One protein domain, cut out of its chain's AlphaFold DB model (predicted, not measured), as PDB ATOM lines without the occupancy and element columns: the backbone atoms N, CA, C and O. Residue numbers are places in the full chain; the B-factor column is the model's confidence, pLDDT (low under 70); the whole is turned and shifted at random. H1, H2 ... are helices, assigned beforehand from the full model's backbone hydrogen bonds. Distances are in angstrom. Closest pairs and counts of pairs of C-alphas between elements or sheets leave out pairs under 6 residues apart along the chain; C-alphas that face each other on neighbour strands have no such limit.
ATOM      1  N   LYS A  12     216.777 290.779 201.753       81.56
ATOM      2  CA  LYS A  12     215.337 290.545 201.866       81.56
ATOM      3  C   LYS A  12     214.870 289.564 200.790       81.56
ATOM      4  O   LYS A  12     215.360 289.577 199.656       81.56
ATOM      5  N   LEU A  13     213.911 288.711 201.150       82.06
ATOM      6  CA  LEU A  13     213.397 287.647 200.284       82.06
ATOM      7  C   LEU A  13     212.837 288.211 198.969       82.06
ATOM      8  O   LEU A  13     213.033 287.626 197.909       82.06
ATOM      9  N   GLU A  14     212.210 289.384 199.017       82.75
ATOM     10  CA  GLU A  14     211.695 290.100 197.850       82.75
ATOM     11  C   GLU A  14     212.806 290.489 196.867       82.75
ATOM     12  O   GLU A  14     212.644 290.352 195.656       82.75
ATOM     13  N   THR A  15     213.955 290.938 197.380       80.19
ATOM     14  CA  THR A  15     215.126 291.295 196.572       80.19
ATOM     15  C   THR A  15     215.729 290.063 195.910       80.19
ATOM     16  O   THR A  15     216.041 290.112 194.723       80.19
ATOM     17  N   LEU A  16     215.825 288.941 196.629       82.75
ATOM     18  CA  LEU A  16     216.232 287.664 196.041       82.75
ATOM     19  C   LEU A  16     215.266 287.201 194.942       82.75
ATOM     20  O   LEU A  16     215.707 286.861 193.849       82.75
ATOM     21  N   LEU A  17     213.955 287.234 195.190       84.81
ATOM     22  CA  LEU A  17     212.952 286.756 194.231       84.81
ATOM     23  C   LEU A  17     212.729 287.693 193.039       84.81
ATOM     24  O   LEU A  17     212.246 287.245 192.005       84.81
ATOM     25  N   SER A  18     213.153 288.957 193.116       81.06
ATOM     26  CA  SER A  18     213.216 289.841 191.939       81.06
ATOM     27  C   SER A  18     214.211 289.363 190.870       81.06
ATOM     28  O   SER A  18     214.132 289.769 189.710       81.06
ATOM     29  N   ILE A  19     215.146 288.477 191.233       82.50
ATOM     30  CA  ILE A  19     216.128 287.904 190.317       82.50
ATOM     31  C   ILE A  19     215.525 286.637 189.702       82.50
ATOM     32  O   ILE A  19     215.411 285.608 190.368       82.50
ATOM     33  N   TRP A  20     215.175 286.694 188.412       77.12
ATOM     34  CA  TRP A  20     214.485 285.603 187.705       77.12
ATOM     35  C   TRP A  20     215.094 284.200 187.914       77.12
ATOM     36  O   TRP A  20     214.344 283.307 188.300       77.12
ATOM     37  N   PRO A  21     216.419 283.971 187.766       83.44
ATOM     38  CA  PRO A  21     217.032 282.679 188.093       83.44
ATOM     39  C   PRO A  21     216.731 282.151 189.503       83.44
ATOM     40  O   PRO A  21     216.610 280.944 189.684       83.44
ATOM     41  N   ILE A  22     216.594 283.029 190.501       83.62
ATOM     42  CA  ILE A  22     216.318 282.642 191.890       83.62
ATOM     43  C   ILE A  22     214.838 282.302 192.061       83.62
ATOM     44  O   ILE A  22     214.532 281.253 192.621       83.62
ATOM     45  N   ALA A  23     213.923 283.120 191.527       85.44
ATOM     46  CA  ALA A  23     212.492 282.804 191.519       85.44
ATOM     47  C   ALA A  23     212.197 281.494 190.773       85.44
ATOM     48  O   ALA A  23     211.439 280.664 191.268       85.44
ATOM     49  N   ARG A  24     212.858 281.282 189.627       86.44
ATOM     50  CA  ARG A  24     212.783 280.069 188.805       86.44
ATOM     51  C   ARG A  24     213.309 278.831 189.533       86.44
ATOM     52  O   ARG A  24     212.669 277.784 189.499       86.44
ATOM     53  N   ASN A  25     214.463 278.939 190.191       87.94
ATOM     54  CA  ASN A  25     214.988 277.838 190.994       87.94
ATOM     55  C   ASN A  25     214.053 277.554 192.176       87.94
ATOM     56  O   ASN A  25     213.711 276.400 192.400       87.94
ATOM     57  N   LEU A  26     213.580 278.579 192.895       88.94
ATOM     58  CA  LEU A  26     212.650 278.390 194.009       88.94
ATOM     59  C   LEU A  26     211.342 277.729 193.554       88.94
ATOM     60  O   LEU A  26     210.861 276.827 194.238       88.94
ATOM     61  N   SER A  27     210.779 278.128 192.407       88.50
ATOM     62  CA  SER A  27     209.540 277.529 191.909       88.50
ATOM     63  C   SER A  27     209.698 276.033 191.646       88.50
ATOM     64  O   SER A  27     208.791 275.291 191.977       88.50
ATOM     65  N   GLN A  28     210.856 275.561 191.167       88.00
ATOM     66  CA  GLN A  28     211.111 274.123 190.959       88.00
ATOM     67  C   GLN A  28     211.091 273.287 192.254       88.00
ATOM     68  O   GLN A  28     210.864 272.079 192.186       88.00
ATOM     69  N   TRP A  29     211.293 273.907 193.422       86.75
ATOM     70  CA  TRP A  29     211.270 273.232 194.729       86.75
ATOM     71  C   TRP A  29     209.996 273.491 195.546       86.75
ATOM     72  O   TRP A  29     209.714 272.731 196.469       86.75
ATOM     73  N   LEU A  30     209.222 274.538 195.234       84.94
ATOM     74  CA  LEU A  30     207.975 274.867 195.933       84.94
ATOM     75  C   LEU A  30     206.741 274.383 195.164       84.94
ATOM     76  O   LEU A  30     206.554 274.795 194.019       84.94
ATOM     77  N   PRO A  31     205.824 273.625 195.793       82.44
ATOM     78  CA  PRO A  31     204.546 273.291 195.184       82.44
ATOM     79  C   PRO A  31     203.784 274.528 194.694       82.44
ATOM     80  O   PRO A  31     203.780 275.572 195.349       82.44
ATOM     81  N   VAL A  32     203.046 274.408 193.586       81.56
ATOM     82  CA  VAL A  32     202.238 275.513 193.018       81.56
ATOM     83  C   VAL A  32     201.304 276.153 194.058       81.56
ATOM     84  O   VAL A  32     201.085 277.364 194.036       81.56
ATOM     85  N   GLY A  33     200.767 275.365 194.998       75.69
ATOM     86  CA  GLY A  33     199.945 275.871 196.103       75.69
ATOM     87  C   GLY A  33     200.704 276.781 197.078       75.69
ATOM     88  O   GLY A  33     200.142 277.777 197.544       75.69
ATOM     89  N   ASP A  34     201.975 276.490 197.332       83.38
ATOM     90  CA  ASP A  34     202.837 277.258 198.231       83.38
ATOM     91  C   ASP A  34     203.405 278.483 197.520       83.38
ATOM     92  O   ASP A  34     203.407 279.569 198.091       83.38
ATOM     93  N   LEU A  35     203.737 278.368 196.232       84.31
ATOM     94  CA  LEU A  35     204.086 279.504 195.376       84.31
ATOM     95  C   LEU A  35     202.938 280.536 195.295       84.31
ATOM     96  O   LEU A  35     203.174 281.743 195.382       84.31
ATOM     97  N   ILE A  36     201.678 280.078 195.199       82.25
ATOM     98  CA  ILE A  36     200.468 280.925 195.291       82.25
ATOM     99  C   ILE A  36     200.310 281.557 196.681       82.25
ATOM    100  O   ILE A  36     199.780 282.662 196.805       82.25
ATOM    101  N   SER A  37     200.709 280.850 197.735       83.25
ATOM    102  CA  SER A  37     200.581 281.334 199.112       83.25
ATOM    103  C   SER A  37     201.655 282.387 199.411       83.25
ATOM    104  O   SER A  37     201.348 283.452 199.945       83.25
ATOM    105  N   LEU A  38     202.882 282.162 198.934       85.62
ATOM    106  CA  LEU A  38     203.989 283.111 198.956       85.62
ATOM    107  C   LEU A  38     203.637 284.398 198.194       85.62
ATOM    108  O   LEU A  38     203.762 285.483 198.761       85.62
ATOM    109  N   SER A  39     203.074 284.303 196.981       85.75
ATOM    110  CA  SER A  39     202.624 285.472 196.198       85.75
ATOM    111  C   SER A  39     201.368 286.174 196.742       85.75
ATOM    112  O   SER A  39     200.888 287.140 196.146       85.75
ATOM    113  N   ARG A  40     200.825 285.721 197.878       81.38
ATOM    114  CA  ARG A  40     199.768 286.404 198.645       81.38
ATOM    115  C   ARG A  40     200.225 286.919 200.007       81.38
ATOM    116  O   ARG A  40     199.490 287.687 200.615       81.38
ATOM    117  N   SER A  41     201.404 286.514 200.478       81.69
ATOM    118  CA  SER A  41     201.900 286.869 201.814       81.69
ATOM    119  C   SER A  41     202.266 288.354 201.963       81.69
ATOM    120  O   SER A  41     202.108 288.911 203.045       81.69
ATOM    121  N   SER A  42     202.683 289.024 200.883       83.88
ATOM    122  CA  SER A  42     202.840 290.483 200.845       83.88
ATOM    123  C   SER A  42     202.571 291.047 199.449       83.88
ATOM    124  O   SER A  42     202.700 290.342 198.446       83.88
ATOM    125  N   VAL A  43     202.220 292.335 199.367       78.31
ATOM    126  CA  VAL A  43     202.012 293.044 198.086       78.31
ATOM    127  C   VAL A  43     203.302 293.077 197.259       78.31
ATOM    128  O   VAL A  43     203.272 292.904 196.046       78.31
ATOM    129  N   THR A  44     204.452 293.213 197.920       81.06
ATOM    130  CA  THR A  44     205.771 293.206 197.275       81.06
ATOM    131  C   THR A  44     206.103 291.833 196.688       81.06
ATOM    132  O   THR A  44     206.488 291.754 195.527       81.06
ATOM    133  N   LEU A  45     205.894 290.742 197.441       84.19
ATOM    134  CA  LEU A  45     206.079 289.371 196.939       84.19
ATOM    135  C   LEU A  45     205.084 289.043 195.826       84.19
ATOM    136  O   LEU A  45     205.436 288.355 194.870       84.19
ATOM    137  N   ARG A  46     203.861 289.572 195.920       83.75
ATOM    138  CA  ARG A  46     202.857 289.485 194.861       83.75
ATOM    139  C   ARG A  46     203.339 290.152 193.579       83.75
ATOM    140  O   ARG A  46     203.298 289.511 192.536       83.75
ATOM    141  N   ALA A  47     203.813 291.395 193.656       83.00
ATOM    142  CA  ALA A  47     204.329 292.124 192.504       83.00
ATOM    143  C   ALA A  47     205.536 291.410 191.884       83.00
ATOM    144  O   ALA A  47     205.508 291.083 190.702       83.00
ATOM    145  N   VAL A  48     206.532 291.065 192.705       85.12
ATOM    146  CA  VAL A  48     207.750 290.356 192.290       85.12
ATOM    147  C   VAL A  48     207.434 289.025 191.601       85.12
ATOM    148  O   VAL A  48     207.841 288.822 190.462       85.12
ATOM    149  N   LEU A  49     206.666 288.132 192.236       86.62
ATOM    150  CA  LEU A  49     206.383 286.804 191.676       86.62
ATOM    151  C   LEU A  49     205.426 286.838 190.480       86.62
ATOM    152  O   LEU A  49     205.427 285.905 189.681       86.62
ATOM    153  N   HIS A  50     204.616 287.888 190.327       83.88
ATOM    154  CA  HIS A  50     203.797 288.071 189.131       83.88
ATOM    155  C   HIS A  50     204.477 288.893 188.022       83.88
ATOM    156  O   HIS A  50     203.909 288.976 186.932       83.88
ATOM    157  N   GLY A  51     205.663 289.462 188.247       78.75
ATOM    158  CA  GLY A  51     206.322 290.351 187.285       78.75
ATOM    159  C   GLY A  51     205.614 291.702 187.104       78.75
ATOM    160  O   GLY A  51     205.668 292.277 186.022       78.75
ATOM    161  N   PHE A  52     204.911 292.193 188.130       81.12
ATOM    162  CA  PHE A  52     204.365 293.554 188.152       81.12
ATOM    163  C   PHE A  52     205.428 294.564 188.601       81.12
ATOM    164  O   PHE A  52     206.403 294.206 189.269       81.12
ATOM    165  N   GLU A  53     205.216 295.847 188.293       75.25
ATOM    166  CA  GLU A  53     206.061 296.902 188.848       75.25
ATOM    167  C   GLU A  53     205.983 296.872 190.382       75.25
ATOM    168  O   GLU A  53     204.909 296.830 190.980       75.25
ATOM    169  N   THR A  54     207.145 296.840 191.036       69.69
ATOM    170  CA  THR A  54     207.201 296.762 192.496       69.69
ATOM    171  C   THR A  54     206.712 298.087 193.088       69.69
ATOM    172  O   THR A  54     207.244 299.128 192.692       69.69
ATOM    173  N   PRO A  55     205.756 298.093 194.043       65.94
ATOM    174  CA  PRO A  55     205.229 299.327 194.617       65.94
ATOM    175  C   PRO A  55     206.353 300.216 195.158       65.94
ATOM    176  O   PRO A  55     207.056 299.845 196.104       65.94
ATOM    177  N   ARG A  56     206.532 301.394 194.545       56.94
ATOM    178  CA  ARG A  56     207.585 302.364 194.885       56.94
ATOM    179  C   ARG A  56     207.222 303.167 196.138       56.94
ATOM    180  O   ARG A  56     207.141 304.390 196.094       56.94
ATOM    181  N   LEU A  57     206.979 302.473 197.245       52.72
ATOM    182  CA  LEU A  57     206.670 303.096 198.530       52.72
ATOM    183  C   LEU A  57     207.958 303.406 199.309       52.72
ATOM    184  O   LEU A  57     208.790 302.499 199.473       52.72
ATOM    185  N   LEU A  77     197.406 295.624 194.488       62.12
ATOM    186  CA  LEU A  77     197.117 294.196 194.602       62.12
ATOM    187  C   LEU A  77     196.883 293.527 193.239       62.12
ATOM    188  O   LEU A  77     196.819 292.294 193.207       62.12
ATOM    189  N   HIS A  78     196.751 294.272 192.132       62.06
ATOM    190  CA  HIS A  78     196.561 293.724 190.779       62.06
ATOM    191  C   HIS A  78     195.532 292.575 190.759       62.06
ATOM    192  O   HIS A  78     195.816 291.444 190.343       62.06
ATOM    193  N   ILE A  79     194.358 292.796 191.358       59.72
ATOM    194  CA  ILE A  79     193.413 291.706 191.640       59.72
ATOM    195  C   ILE A  79     192.754 291.245 190.337       59.72
ATOM    196  O   ILE A  79     192.379 292.053 189.494       59.72
ATOM    197  N   GLY A  80     192.655 289.930 190.130       55.00
ATOM    198  CA  GLY A  80     192.187 289.357 188.864       55.00
ATOM    199  C   GLY A  80     193.293 289.201 187.815       55.00
ATOM    200  O   GLY A  80     193.257 288.252 187.029       55.00
ATOM    201  N   GLN A  81     194.339 290.027 187.868       62.00
ATOM    202  CA  GLN A  81     195.554 289.845 187.080       62.00
ATOM    203  C   GLN A  81     196.410 288.742 187.739       62.00
ATOM    204  O   GLN A  81     197.191 288.956 188.664       62.00
ATOM    205  N   HIS A  82     196.207 287.500 187.290       66.00
ATOM    206  CA  HIS A  82     196.936 286.306 187.754       66.00
ATOM    207  C   HIS A  82     197.486 285.469 186.585       66.00
ATOM    208  O   HIS A  82     197.687 284.260 186.720       66.00
ATOM    209  N   GLY A  83     197.659 286.093 185.420       67.44
ATOM    210  CA  GLY A  83     197.954 285.428 184.149       67.44
ATOM    211  C   GLY A  83     199.128 286.024 183.378       67.44
ATOM    212  O   GLY A  83     199.219 285.768 182.185       67.44
ATOM    213  N   THR A  84     200.001 286.806 184.018       76.38
ATOM    214  CA  THR A  84     201.238 287.309 183.397       76.38
ATOM    215  C   THR A  84     202.120 286.157 182.914       76.38
ATOM    216  O   THR A  84     202.139 285.091 183.532       76.38
ATOM    217  N   ILE A  85     202.858 286.365 181.818       75.25
ATOM    218  CA  ILE A  85     203.729 285.341 181.210       75.25
ATOM    219  C   ILE A  85     204.774 284.857 182.228       75.25
ATOM    220  O   ILE A  85     204.901 283.656 182.450       75.25
ATOM    221  N   TYR A  86     205.404 285.795 182.940       81.56
ATOM    222  CA  TYR A  86     206.308 285.547 184.070       81.56
ATOM    223  C   TYR A  86     205.714 284.568 185.104       81.56
ATOM    224  O   TYR A  86     206.321 283.558 185.458       81.56
ATOM    225  N   TRP A  87     204.476 284.811 185.549       87.38
ATOM    226  CA  TRP A  87     203.796 283.950 186.521       87.38
ATOM    227  C   TRP A  87     203.371 282.596 185.946       87.38
ATOM    228  O   TRP A  87     203.324 281.608 186.679       87.38
ATOM    229  N   GLN A  88     203.019 282.530 184.658       80.94
ATOM    230  CA  GLN A  88     202.757 281.259 183.976       80.94
ATOM    231  C   GLN A  88     204.021 280.394 183.999       80.94
ATOM    232  O   GLN A  88     204.011 279.337 184.621       80.94
ATOM    233  N   GLN A  89     205.139 280.929 183.508       82.06
ATOM    234  CA  GLN A  89     206.437 280.254 183.475       82.06
ATOM    235  C   GLN A  89     206.943 279.774 184.851       82.06
ATOM    236  O   GLN A  89     207.605 278.737 184.911       82.06
ATOM    237  N   LEU A  90     206.654 280.486 185.951       85.81
ATOM    238  CA  LEU A  90     206.979 280.008 187.306       85.81
ATOM    239  C   LEU A  90     206.073 278.855 187.760       85.81
ATOM    240  O   LEU A  90     206.571 277.881 188.319       85.81
ATOM    241  N   LYS A  91     204.756 278.928 187.516       84.00
ATOM    242  CA  LYS A  91     203.835 277.824 187.854       84.00
ATOM    243  C   LYS A  91     204.121 276.568 187.039       84.00
ATOM    244  O   LYS A  91     204.042 275.478 187.588       84.00
ATOM    245  N   ASP A  92     204.434 276.719 185.756       81.06
ATOM    246  CA  ASP A  92     204.635 275.595 184.835       81.06
ATOM    247  C   ASP A  92     205.903 274.792 185.181       81.06
ATOM    248  O   ASP A  92     206.022 273.622 184.826       81.06
ATOM    249  N   GLN A  93     206.837 275.406 185.917       82.50
ATOM    250  CA  GLN A  93     208.043 274.765 186.450       82.50
ATOM    251  C   GLN A  93     207.894 274.249 187.884       82.50
ATOM    252  O   GLN A  93     208.806 273.584 188.373       82.50
ATOM    253  N   ALA A  94     206.799 274.573 188.569       84.25
ATOM    254  CA  ALA A  94     206.608 274.213 189.963       84.25
ATOM    255  C   ALA A  94     205.935 272.839 190.116       84.25
ATOM    256  O   ALA A  94     205.020 272.515 189.355       84.25
ATOM    257  N   PRO A  95     206.341 272.014 191.101       77.31
ATOM    258  CA  PRO A  95     205.695 270.736 191.351       77.31
ATOM    259  C   PRO A  95     204.203 270.907 191.684       77.31
ATOM    260  O   PRO A  95     203.779 271.819 192.399       77.31
ATOM    261  N   PHE A  96     203.379 270.004 191.155       72.19
ATOM    262  CA  PHE A  96     201.930 270.018 191.347       72.19
ATOM    263  C   PHE A  96     201.514 268.976 192.391       72.19
ATOM    264  O   PHE A  96     201.393 267.795 192.080       72.19
TER     265      PHE A  96
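What this domain is: This is residues 12 to 57 and 77 to 96 of the 619 residues of the protein "Clr5 domain-containing protein" of Exophiala dermatitidis (strain ATCC 34100 / CBS 525.76 / NIH/UT8656) (UniProt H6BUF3). Helix H3 folds back as a hairpin with H4, the core helix; H1 and H5 pack on H4, and H2 lies side by side with H5. The printed part has 66 residues, with five named helices, H1 to H5 in order along the chain, and no named strand; its class is all helix, and it is compact, with a radius of gyration of the C-alphas of 10.7 A and spans of 33 by 26 by 19 A.

Where its parts are: Find C-alpha 32 at (202.238, 275.513, 193.018); from there H3 runs 14.4 A to residue 41. H2 is residues 20 to 29, 14.6 A. H4, residues 43 to 50, and H5, residues 85 to 92, each span 10.4 A; H5 ends at (204.635, 275.595, 184.835). H1 is residues 13 to 17, 6.1 A.

How they stand to each other: Start at the hub, H4. Hairpin partner H3 touches it, closest C-alphas Ser 39 and Arg 46, 4.2 A, opposite ways at a shallow tilt of 34 degrees, only just short of steep. H1 touches H4, closest C-alphas Glu 14 and Leu 45, 5.7 A. H5 touches H4 about perpendicular, 79 degrees, closest C-alphas His 50 and Trp 87, 4.9 A. H2 touches H5, closest C-alphas Ser 27 and Leu 90, 5.8 A. Every O i to N i+4 pair is within hydrogen-bond range in H1, H3, H4 and H5; in H2, 5 of 6.

The domain as a whole: Residues 58 to 76 are not printed; C-alphas 57 and 77 are 13.6 A apart. The links printed whole are tight. Look for pLDDT under 70 at residues 54 to 57 and 77 to 83.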